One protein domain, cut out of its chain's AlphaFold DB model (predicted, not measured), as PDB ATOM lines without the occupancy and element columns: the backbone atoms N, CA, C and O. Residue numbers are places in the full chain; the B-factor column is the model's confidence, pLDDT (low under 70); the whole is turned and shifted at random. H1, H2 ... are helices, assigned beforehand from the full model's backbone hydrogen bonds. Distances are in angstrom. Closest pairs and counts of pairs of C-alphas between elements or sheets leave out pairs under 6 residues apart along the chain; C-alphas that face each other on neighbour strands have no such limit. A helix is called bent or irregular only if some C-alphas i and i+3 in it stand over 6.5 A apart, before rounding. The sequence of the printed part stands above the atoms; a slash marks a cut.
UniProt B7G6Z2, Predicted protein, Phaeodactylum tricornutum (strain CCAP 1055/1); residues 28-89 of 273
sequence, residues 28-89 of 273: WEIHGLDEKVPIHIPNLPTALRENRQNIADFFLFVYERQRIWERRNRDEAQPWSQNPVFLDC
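Overview. This is residues 28 to 89 of the 273 residues of the protein "Predicted protein" of Phaeodactylum tricornutum (strain CCAP 1055/1) (UniProt B7G6Z2). One long helix, H2, kinked near its start, makes the long axis of a rod-shaped outline, and the chain folds back beside it at both ends. Before H2 come a stretch without a named element and the short helix H1, which sits by the first part of H2 near the kink; after H2 the chain turns back to the short helix H3, which is near H2 but does not come into close packing with it. The printed part has 62 residues with three named helices, in the order H1, H2, H3, and no named strand; the class is all helix. The whole is loose, with a radius of gyration of the C-alphas of 14.0 A, and the C-alphas span 42 by 20 by 19 A along their three main axes.

Along the chain. The printed part begins at Trp 28, with its C-alpha at (251.360, 297.762, 126.631), and residues 28 to 36 hold no named element. H1 is residues 37 to 40 and measures 5.4 A from first to last C-alpha. H2 is residues 46 to 73 and measures 39.1 A, from C-alpha 46 at (254.694, 273.756, 125.530) to C-alpha 73 at (229.118, 302.671, 131.773). H3 is residues 84 to 88 and measures 6.1 A, ending with C-alpha 88 at (237.715, 302.485, 113.944).

Arrangement. H1 and H2 touch, with 5 pairs of C-alphas within 8 A; the closest C-alphas are those of Pro 38 and Gln 53, 5.4 A apart. H2 touches H1 with residues 52 to 56 alone. H2 has a kink of 71 degrees near residue 53. H2 is also irregular: C-alphas 50 and 53 are 8.1 A apart, against about 5 A in a regular helix. H2 and H3 are near each other, their closest C-alphas 8.1 A apart, with 5 pairs of C-alphas within 10 A. H1 and H3 are apart. In H3 the O i to N i+4 pair is within hydrogen-bond range, in H2 19 of 24 such pairs are, and H1 is too short for such a pair but has its one O i to N i+3 pair within range.

Size, cuts and confidence. The two C-alphas farthest apart in the domain are those of Thr 46 and Asp 75, 43.0 A. The C-alphas of Trp 28 and Cys 89, the first and last printed residues, are 19.2 A apart. The printed part has no cut. The link from H1 to H2, 5 residues, is tight, and the link from H2 to H3, 10 residues, is short; no link is long. The mean pLDDT of the printed part is 88.4, and no printed residue is under 70; the mean for H1 is 81 and for H2 90.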
ATOM      1  N   TRP A  28     250.368 297.769 125.563       90.31
ATOM      2  CA  TRP A  28     251.360 297.762 126.631       90.31
ATOM      3  C   TRP A  28     251.580 299.166 127.193       90.31
ATOM      4  O   TRP A  28     251.451 299.365 128.400       90.31
ATOM      5  N   GLU A  29     251.796 300.154 126.322       89.88
ATOM      6  CA  GLU A  29     251.973 301.558 126.710       89.88
ATOM      7  C   GLU A  29     250.710 302.142 127.356       89.88
ATOM      8  O   GLU A  29     250.796 302.781 128.404       89.88
ATOM      9  N   ILE A  30     249.529 301.871 126.786       88.94
ATOM     10  CA  ILE A  30     248.234 302.344 127.316       88.94
ATOM     11  C   ILE A  30     248.005 301.868 128.753       88.94
ATOM     12  O   ILE A  30     247.416 302.585 129.564       88.94
ATOM     13  N   HIS A  31     248.465 300.659 129.072       89.75
ATOM     14  CA  HIS A  31     248.330 300.070 130.399       89.75
ATOM     15  C   HIS A  31     249.561 300.263 131.292       89.75
ATOM     16  O   HIS A  31     249.537 299.817 132.438       89.75
ATOM     17  N   GLY A  32     250.614 300.935 130.810       90.25
ATOM     18  CA  GLY A  32     251.855 301.144 131.558       90.25
ATOM     19  C   GLY A  32     252.584 299.843 131.904       90.25
ATOM     20  O   GLY A  32     253.180 299.738 132.975       90.25
ATOM     21  N   LEU A  33     252.494 298.833 131.036       89.25
ATOM     22  CA  LEU A  33     253.087 297.512 131.235       89.25
ATOM     23  C   LEU A  33     254.394 297.366 130.451       89.25
ATOM     24  O   LEU A  33     254.512 297.844 129.327       89.25
ATOM     25  N   ASP A  34     255.359 296.654 131.036       85.88
ATOM     26  CA  ASP A  34     256.620 296.318 130.369       85.88
ATOM     27  C   ASP A  34     256.383 295.245 129.293       85.88
ATOM     28  O   ASP A  34     255.863 294.161 129.579       85.88
ATOM     29  N   GLU A  35     256.827 295.513 128.065       81.75
ATOM     30  CA  GLU A  35     256.775 294.572 126.939       81.75
ATOM     31  C   GLU A  35     257.600 293.288 127.171       81.75
ATOM     32  O   GLU A  35     257.516 292.348 126.386       81.75
ATOM     33  N   LYS A  36     258.375 293.193 128.261       83.44
ATOM     34  CA  LYS A  36     259.079 291.968 128.686       83.44
ATOM     35  C   LYS A  36     258.206 290.977 129.458       83.44
ATOM     36  O   LYS A  36     258.591 289.812 129.579       83.44
ATOM     37  N   VAL A  37     257.034 291.373 129.961       81.38
ATOM     38  CA  VAL A  37     256.101 290.474 130.681       81.38
ATOM     39  C   VAL A  37     255.784 289.170 129.919       81.38
ATOM     40  O   VAL A  37     255.767 288.113 130.561       81.38
ATOM     41  N   PRO A  38     255.601 289.155 128.581       79.62
ATOM     42  CA  PRO A  38     255.347 287.936 127.806       79.62
ATOM     43  C   PRO A  38     256.420 286.851 127.958       79.62
ATOM     44  O   PRO A  38     256.114 285.658 127.880       79.62
ATOM     45  N   ILE A  39     257.675 287.236 128.224       79.81
ATOM     46  CA  ILE A  39     258.789 286.302 128.456       79.81
ATOM     47  C   ILE A  39     258.532 285.466 129.720       79.81
ATOM     48  O   ILE A  39     258.910 284.291 129.785       79.81
ATOM     49  N   HIS A  40     257.831 286.047 130.693       81.62
ATOM     50  CA  HIS A  40     257.674 285.515 132.040       81.62
ATOM     51  C   HIS A  40     256.361 284.776 132.297       81.62
ATOM     52  O   HIS A  40     256.191 284.297 133.413       81.62
ATOM     53  N   ILE A  41     255.453 284.644 131.320       82.19
ATOM     54  CA  ILE A  41     254.155 283.976 131.536       82.19
ATOM     55  C   ILE A  41     254.385 282.528 132.012       82.19
ATOM     56  O   ILE A  41     254.832 281.685 131.219       82.19
ATOM     57  N   PRO A  42     254.103 282.216 133.293       81.00
ATOM     58  CA  PRO A  42     254.395 280.906 133.847       81.00
ATOM     59  C   PRO A  42     253.345 279.891 133.389       81.00
ATOM     60  O   PRO A  42     252.235 280.244 132.998       81.00
ATOM     61  N   ASN A  43     253.686 278.604 133.467       84.69
ATOM     62  CA  ASN A  43     252.755 277.487 133.244       84.69
ATOM     63  C   ASN A  43     252.107 277.425 131.850       84.69
ATOM     64  O   ASN A  43     251.114 276.724 131.657       84.69
ATOM     65  N   LEU A  44     252.685 278.103 130.857       83.56
ATOM     66  CA  LEU A  44     252.182 278.031 129.496       83.56
ATOM     67  C   LEU A  44     252.465 276.636 128.895       83.56
ATOM     68  O   LEU A  44     253.634 276.202 128.897       83.56
ATOM     69  N   PRO A  45     251.443 275.933 128.358       87.12
ATOM     70  CA  PRO A  45     251.631 274.655 127.679       87.12
ATOM     71  C   PRO A  45     252.706 274.760 126.599       87.12
ATOM     72  O   PRO A  45     252.769 275.761 125.887       87.12
ATOM     73  N   THR A  46     253.539 273.727 126.447       86.06
ATOM     74  CA  THR A  46     254.694 273.756 125.530       86.06
ATOM     75  C   THR A  46     254.306 274.178 124.113       86.06
ATOM     76  O   THR A  46     254.983 275.018 123.531       86.06
ATOM     77  N   ALA A  47     253.164 273.696 123.614       86.69
ATOM     78  CA  ALA A  47     252.634 274.028 122.289       86.69
ATOM     79  C   ALA A  47     252.292 275.519 122.087       86.69
ATOM     80  O   ALA A  47     252.182 275.979 120.956       86.69
ATOM     81  N   LEU A  48     252.109 276.282 123.166       84.12
ATOM     82  CA  LEU A  48     251.749 277.699 123.118       84.12
ATOM     83  C   LEU A  48     252.948 278.626 123.363       84.12
ATOM     84  O   LEU A  48     252.839 279.833 123.162       84.12
ATOM     85  N   ARG A  49     254.103 278.086 123.783       84.69
ATOM     86  CA  ARG A  49     255.261 278.883 124.227       84.69
ATOM     87  C   ARG A  49     255.879 279.745 123.133       84.69
ATOM     88  O   ARG A  49     256.463 280.772 123.464       84.69
ATOM     89  N   GLU A  50     255.759 279.338 121.875       86.00
ATOM     90  CA  GLU A  50     256.218 280.113 120.713       86.00
ATOM     91  C   GLU A  50     255.312 281.321 120.433       86.00
ATOM     92  O   GLU A  50     255.741 282.295 119.828       86.00
ATOM     93  N   ASN A  51     254.074 281.298 120.937       85.25
ATOM     94  CA  ASN A  51     253.065 282.339 120.742       85.25
ATOM     95  C   ASN A  51     252.849 283.204 121.996       85.25
ATOM     96  O   ASN A  51     251.809 283.846 122.121       85.25
ATOM     97  N   ARG A  52     253.806 283.235 122.938       86.56
ATOM     98  CA  ARG A  52     253.679 283.978 124.209       86.56
ATOM     99  C   ARG A  52     253.293 285.441 124.019       86.56
ATOM    100  O   ARG A  52     252.396 285.908 124.714       86.56
ATOM    101  N   GLN A  53     253.937 286.123 123.072       84.06
ATOM    102  CA  GLN A  53     253.629 287.516 122.752       84.06
ATOM    103  C   GLN A  53     252.179 287.662 122.285       84.06
ATOM    104  O   GLN A  53     251.407 288.375 122.913       84.06
ATOM    105  N   ASN A  54     251.774 286.881 121.280       85.00
ATOM    106  CA  ASN A  54     250.410 286.891 120.744       85.00
ATOM    107  C   ASN A  54     249.352 286.602 121.823       85.00
ATOM    108  O   ASN A  54     248.259 287.161 121.792       85.00
ATOM    109  N   ILE A  55     249.661 285.719 122.775       86.31
ATOM    110  CA  ILE A  55     248.771 285.397 123.896       86.31
ATOM    111  C   ILE A  55     248.649 286.589 124.842       86.31
ATOM    112  O   ILE A  55     247.539 286.938 125.235       86.31
ATOM    113  N   ALA A  56     249.765 287.226 125.192       87.88
ATOM    114  CA  ALA A  56     249.753 288.417 126.028       87.88
ATOM    115  C   ALA A  56     248.990 289.571 125.361       87.88
ATOM    116  O   ALA A  56     248.106 290.157 125.984       87.88
ATOM    117  N   ASP A  57     249.254 289.821 124.078       87.19
ATOM    118  CA  ASP A  57     248.553 290.827 123.278       87.19
ATOM    119  C   ASP A  57     247.048 290.534 123.213       87.19
ATOM    120  O   ASP A  57     246.232 291.442 123.355       87.19
ATOM    121  N   PHE A  58     246.659 289.261 123.066       87.25
ATOM    122  CA  PHE A  58     245.257 288.846 123.109       87.25
ATOM    123  C   PHE A  58     244.605 289.155 124.461       87.25
ATOM    124  O   PHE A  58     243.502 289.699 124.495       87.25
ATOM    125  N   PHE A  59     245.266 288.848 125.580       88.88
ATOM    126  CA  PHE A  59     244.720 289.155 126.904       88.88
ATOM    127  C   PHE A  59     244.647 290.658 127.172       88.88
ATOM    128  O   PHE A  59     243.659 291.105 127.750       88.88
ATOM    129  N   LEU A  60     245.616 291.447 126.704       91.06
ATOM    130  CA  LEU A  60     245.534 292.909 126.763       91.06
ATOM    131  C   LEU A  60     244.393 293.445 125.901       91.06
ATOM    132  O   LEU A  60     243.665 294.334 126.330       91.06
ATOM    133  N   PHE A  61     244.183 292.872 124.717       90.94
ATOM    134  CA  PHE A  61     243.064 293.225 123.850       90.94
ATOM    135  C   PHE A  61     241.712 292.926 124.516       90.94
ATOM    136  O   PHE A  61     240.805 293.758 124.489       90.94
ATOM    137  N   VAL A  62     241.576 291.759 125.157       92.81
ATOM    138  CA  VAL A  62     240.392 291.402 125.956       92.81
ATOM    139  C   VAL A  62     240.234 292.361 127.140       92.81
ATOM    140  O   VAL A  62     239.132 292.857 127.373       92.81
ATOM    141  N   TYR A  63     241.315 292.668 127.857       94.38
ATOM    142  CA  TYR A  63     241.291 293.575 129.001       94.38
ATOM    143  C   TYR A  63     240.849 294.990 128.607       94.38
ATOM    144  O   TYR A  63     239.911 295.518 129.201       94.38
ATOM    145  N   GLU A  64     241.434 295.578 127.561       94.38
ATOM    146  CA  GLU A  64     241.059 296.920 127.104       94.38
ATOM    147  C   GLU A  64     239.606 296.967 126.616       94.38
ATOM    148  O   GLU A  64     238.899 297.929 126.908       94.38
ATOM    149  N   ARG A  65     239.089 295.904 125.977       94.38
ATOM    150  CA  ARG A  65     237.650 295.810 125.646       94.38
ATOM    151  C   ARG A  65     236.763 295.903 126.881       94.38
ATOM    152  O   ARG A  65     235.743 296.591 126.844       94.38
ATOM    153  N   GLN A  66     237.151 295.246 127.973       95.94
ATOM    154  CA  GLN A  66     236.409 295.334 129.227       95.94
ATOM    155  C   GLN A  66     236.516 296.737 129.838       95.94
ATOM    156  O   GLN A  66     235.513 297.291 130.283       95.94
ATOM    157  N   ARG A  67     237.702 297.354 129.795       95.31
ATOM    158  CA  ARG A  67     237.911 298.730 130.266       95.31
ATOM    159  C   ARG A  67     237.093 299.743 129.477       95.31
ATOM    160  O   ARG A  67     236.499 300.625 130.087       95.31
ATOM    161  N   ILE A  68     237.009 299.607 128.156       94.56
ATOM    162  CA  ILE A  68     236.153 300.446 127.309       94.56
ATOM    163  C   ILE A  68     234.695 300.350 127.761       94.56
ATOM    164  O   ILE A  68     234.037 301.379 127.918       94.56
ATOM    165  N   TRP A  69     234.195 299.132 128.001       95.06
ATOM    166  CA  TRP A  69     232.838 298.933 128.507       95.06
ATOM    167  C   TRP A  69     232.631 299.601 129.877       95.06
ATOM    168  O   TRP A  69     231.655 300.324 130.058       95.06
ATOM    169  N   GLU A  70     233.572 299.443 130.816       95.19
ATOM    170  CA  GLU A  70     233.509 300.083 132.139       95.19
ATOM    171  C   GLU A  70     233.501 301.614 132.054       95.19
ATOM    172  O   GLU A  70     232.667 302.253 132.693       95.19
ATOM    173  N   ARG A  71     234.408 302.206 131.261       95.38
ATOM    174  CA  ARG A  71     234.499 303.664 131.067       95.38
ATOM    175  C   ARG A  71     233.194 304.213 130.487       95.38
ATOM    176  O   ARG A  71     232.661 305.199 130.988       95.38
ATOM    177  N   ARG A  72     232.636 303.527 129.482       92.81
ATOM    178  CA  ARG A  72     231.342 303.876 128.880       92.81
ATOM    179  C   ARG A  72     230.197 303.831 129.892       92.81
ATOM    180  O   ARG A  72     229.346 304.708 129.860       92.81
ATOM    181  N   ASN A  73     230.176 302.833 130.773       92.75
ATOM    182  CA  ASN A  73     229.118 302.671 131.773       92.75
ATOM    183  C   ASN A  73     229.263 303.585 133.000       92.75
ATOM    184  O   ASN A  73     228.337 303.660 133.801       92.75
ATOM    185  N   ARG A  74     230.402 304.266 133.156       95.38
ATOM    186  CA  ARG A  74     230.617 305.317 134.164       95.38
ATOM    187  C   ARG A  74     230.409 306.732 133.613       95.38
ATOM    188  O   ARG A  74     230.825 307.688 134.258       95.38
ATOM    189  N   ASP A  75     229.818 306.854 132.423       91.94
ATOM    190  CA  ASP A  75     229.609 308.127 131.723       91.94
ATOM    191  C   ASP A  75     230.903 308.944 131.532       91.94
ATOM    192  O   ASP A  75     230.890 310.175 131.465       91.94
ATOM    193  N   GLU A  76     232.051 308.264 131.420       94.88
ATOM    194  CA  GLU A  76     233.320 308.923 131.118       94.88
ATOM    195  C   GLU A  76     233.305 309.483 129.684       94.88
ATOM    196  O   GLU A  76     232.761 308.873 128.752       94.88
ATOM    197  N   ALA A  77     233.939 310.643 129.492       92.56
ATOM    198  CA  ALA A  77     234.017 311.297 128.191       92.56
ATOM    199  C   ALA A  77     234.807 310.456 127.174       92.56
ATOM    200  O   ALA A  77     235.819 309.833 127.495       92.56
ATOM    201  N   GLN A  78     234.353 310.466 125.920       91.00
ATOM    202  CA  GLN A  78     235.084 309.847 124.814       91.00
ATOM    203  C   GLN A  78     236.389 310.605 124.491       91.00
ATOM    204  O   GLN A  78     236.444 311.823 124.677       91.00
ATOM    205  N   PRO A  79     237.404 309.923 123.920       92.06
ATOM    206  CA  PRO A  79     237.415 308.508 123.532       92.06
ATOM    207  C   PRO A  79     237.685 307.555 124.707       92.06
ATOM    208  O   PRO A  79     238.518 307.823 125.566       92.06
ATOM    209  N   TRP A  80     237.029 306.389 124.708       93.38
ATOM    210  CA  TRP A  80     237.203 305.376 125.764       93.38
ATOM    211  C   TRP A  80     238.451 304.508 125.603       93.38
ATOM    212  O   TRP A  80     238.701 303.659 126.452       93.38
ATOM    213  N   SER A  81     239.219 304.688 124.531       91.38
ATOM    214  CA  SER A  81     240.539 304.095 124.331       91.38
ATOM    215  C   SER A  81     241.383 305.018 123.463       91.38
ATOM    216  O   SER A  81     240.852 305.775 122.651       91.38
ATOM    217  N   GLN A  82     242.700 304.944 123.621       89.75
ATOM    218  CA  GLN A  82     243.650 305.674 122.780       89.75
ATOM    219  C   GLN A  82     244.129 304.836 121.585       89.75
ATOM    220  O   GLN A  82     244.746 305.374 120.668       89.75
ATOM    221  N   ASN A  83     243.832 303.532 121.567       87.06
ATOM    222  CA  ASN A  83     244.243 302.656 120.478       87.06
ATOM    223  C   ASN A  83     243.288 302.810 119.270       87.06
ATOM    224  O   ASN A  83     242.082 302.588 119.424       87.06
ATOM    225  N   PRO A  84     243.798 303.131 118.062       84.38
ATOM    226  CA  PRO A  84     242.975 303.346 116.868       84.38
ATOM    227  C   PRO A  84     242.064 302.171 116.498       84.38
ATOM    228  O   PRO A  84     240.957 302.386 116.011       84.38
ATOM    229  N   VAL A  85     242.473 300.929 116.788       86.31
ATOM    230  CA  VAL A  85     241.664 299.735 116.502       86.31
ATOM    231  C   VAL A  85     240.308 299.810 117.206       86.31
ATOM    232  O   VAL A  85     239.296 299.461 116.608       86.31
ATOM    233  N   PHE A  86     240.254 300.314 118.441       88.00
ATOM    234  CA  PHE A  86     238.994 300.458 119.181       88.00
ATOM    235  C   PHE A  86     238.185 301.703 118.810       88.00
ATOM    236  O   PHE A  86     237.033 301.817 119.224       88.00
ATOM    237  N   LEU A  87     238.770 302.627 118.047       86.50
ATOM    238  CA  LEU A  87     238.075 303.801 117.519       86.50
ATOM    239  C   LEU A  87     237.418 303.492 116.171       86.50
ATOM    240  O   LEU A  87     236.291 303.915 115.921       86.50
ATOM    241  N   ASP A  88     238.113 302.725 115.331       83.12
ATOM    242  CA  ASP A  88     237.715 302.485 113.944       83.12
ATOM    243  C   ASP A  88     236.925 301.179 113.765       83.12
ATOM    244  O   ASP A  88     236.199 301.016 112.782       83.12
ATOM    245  N   CYS A  89     237.057 300.224 114.694       84.12
ATOM    246  CA  CYS A  89     236.390 298.923 114.625       84.12
ATOM    247  C   CYS A  89     235.372 298.726 115.751       84.12
ATOM    248  O   CYS A  89     235.507 299.224 116.865       84.12
TER     249      CYS A  89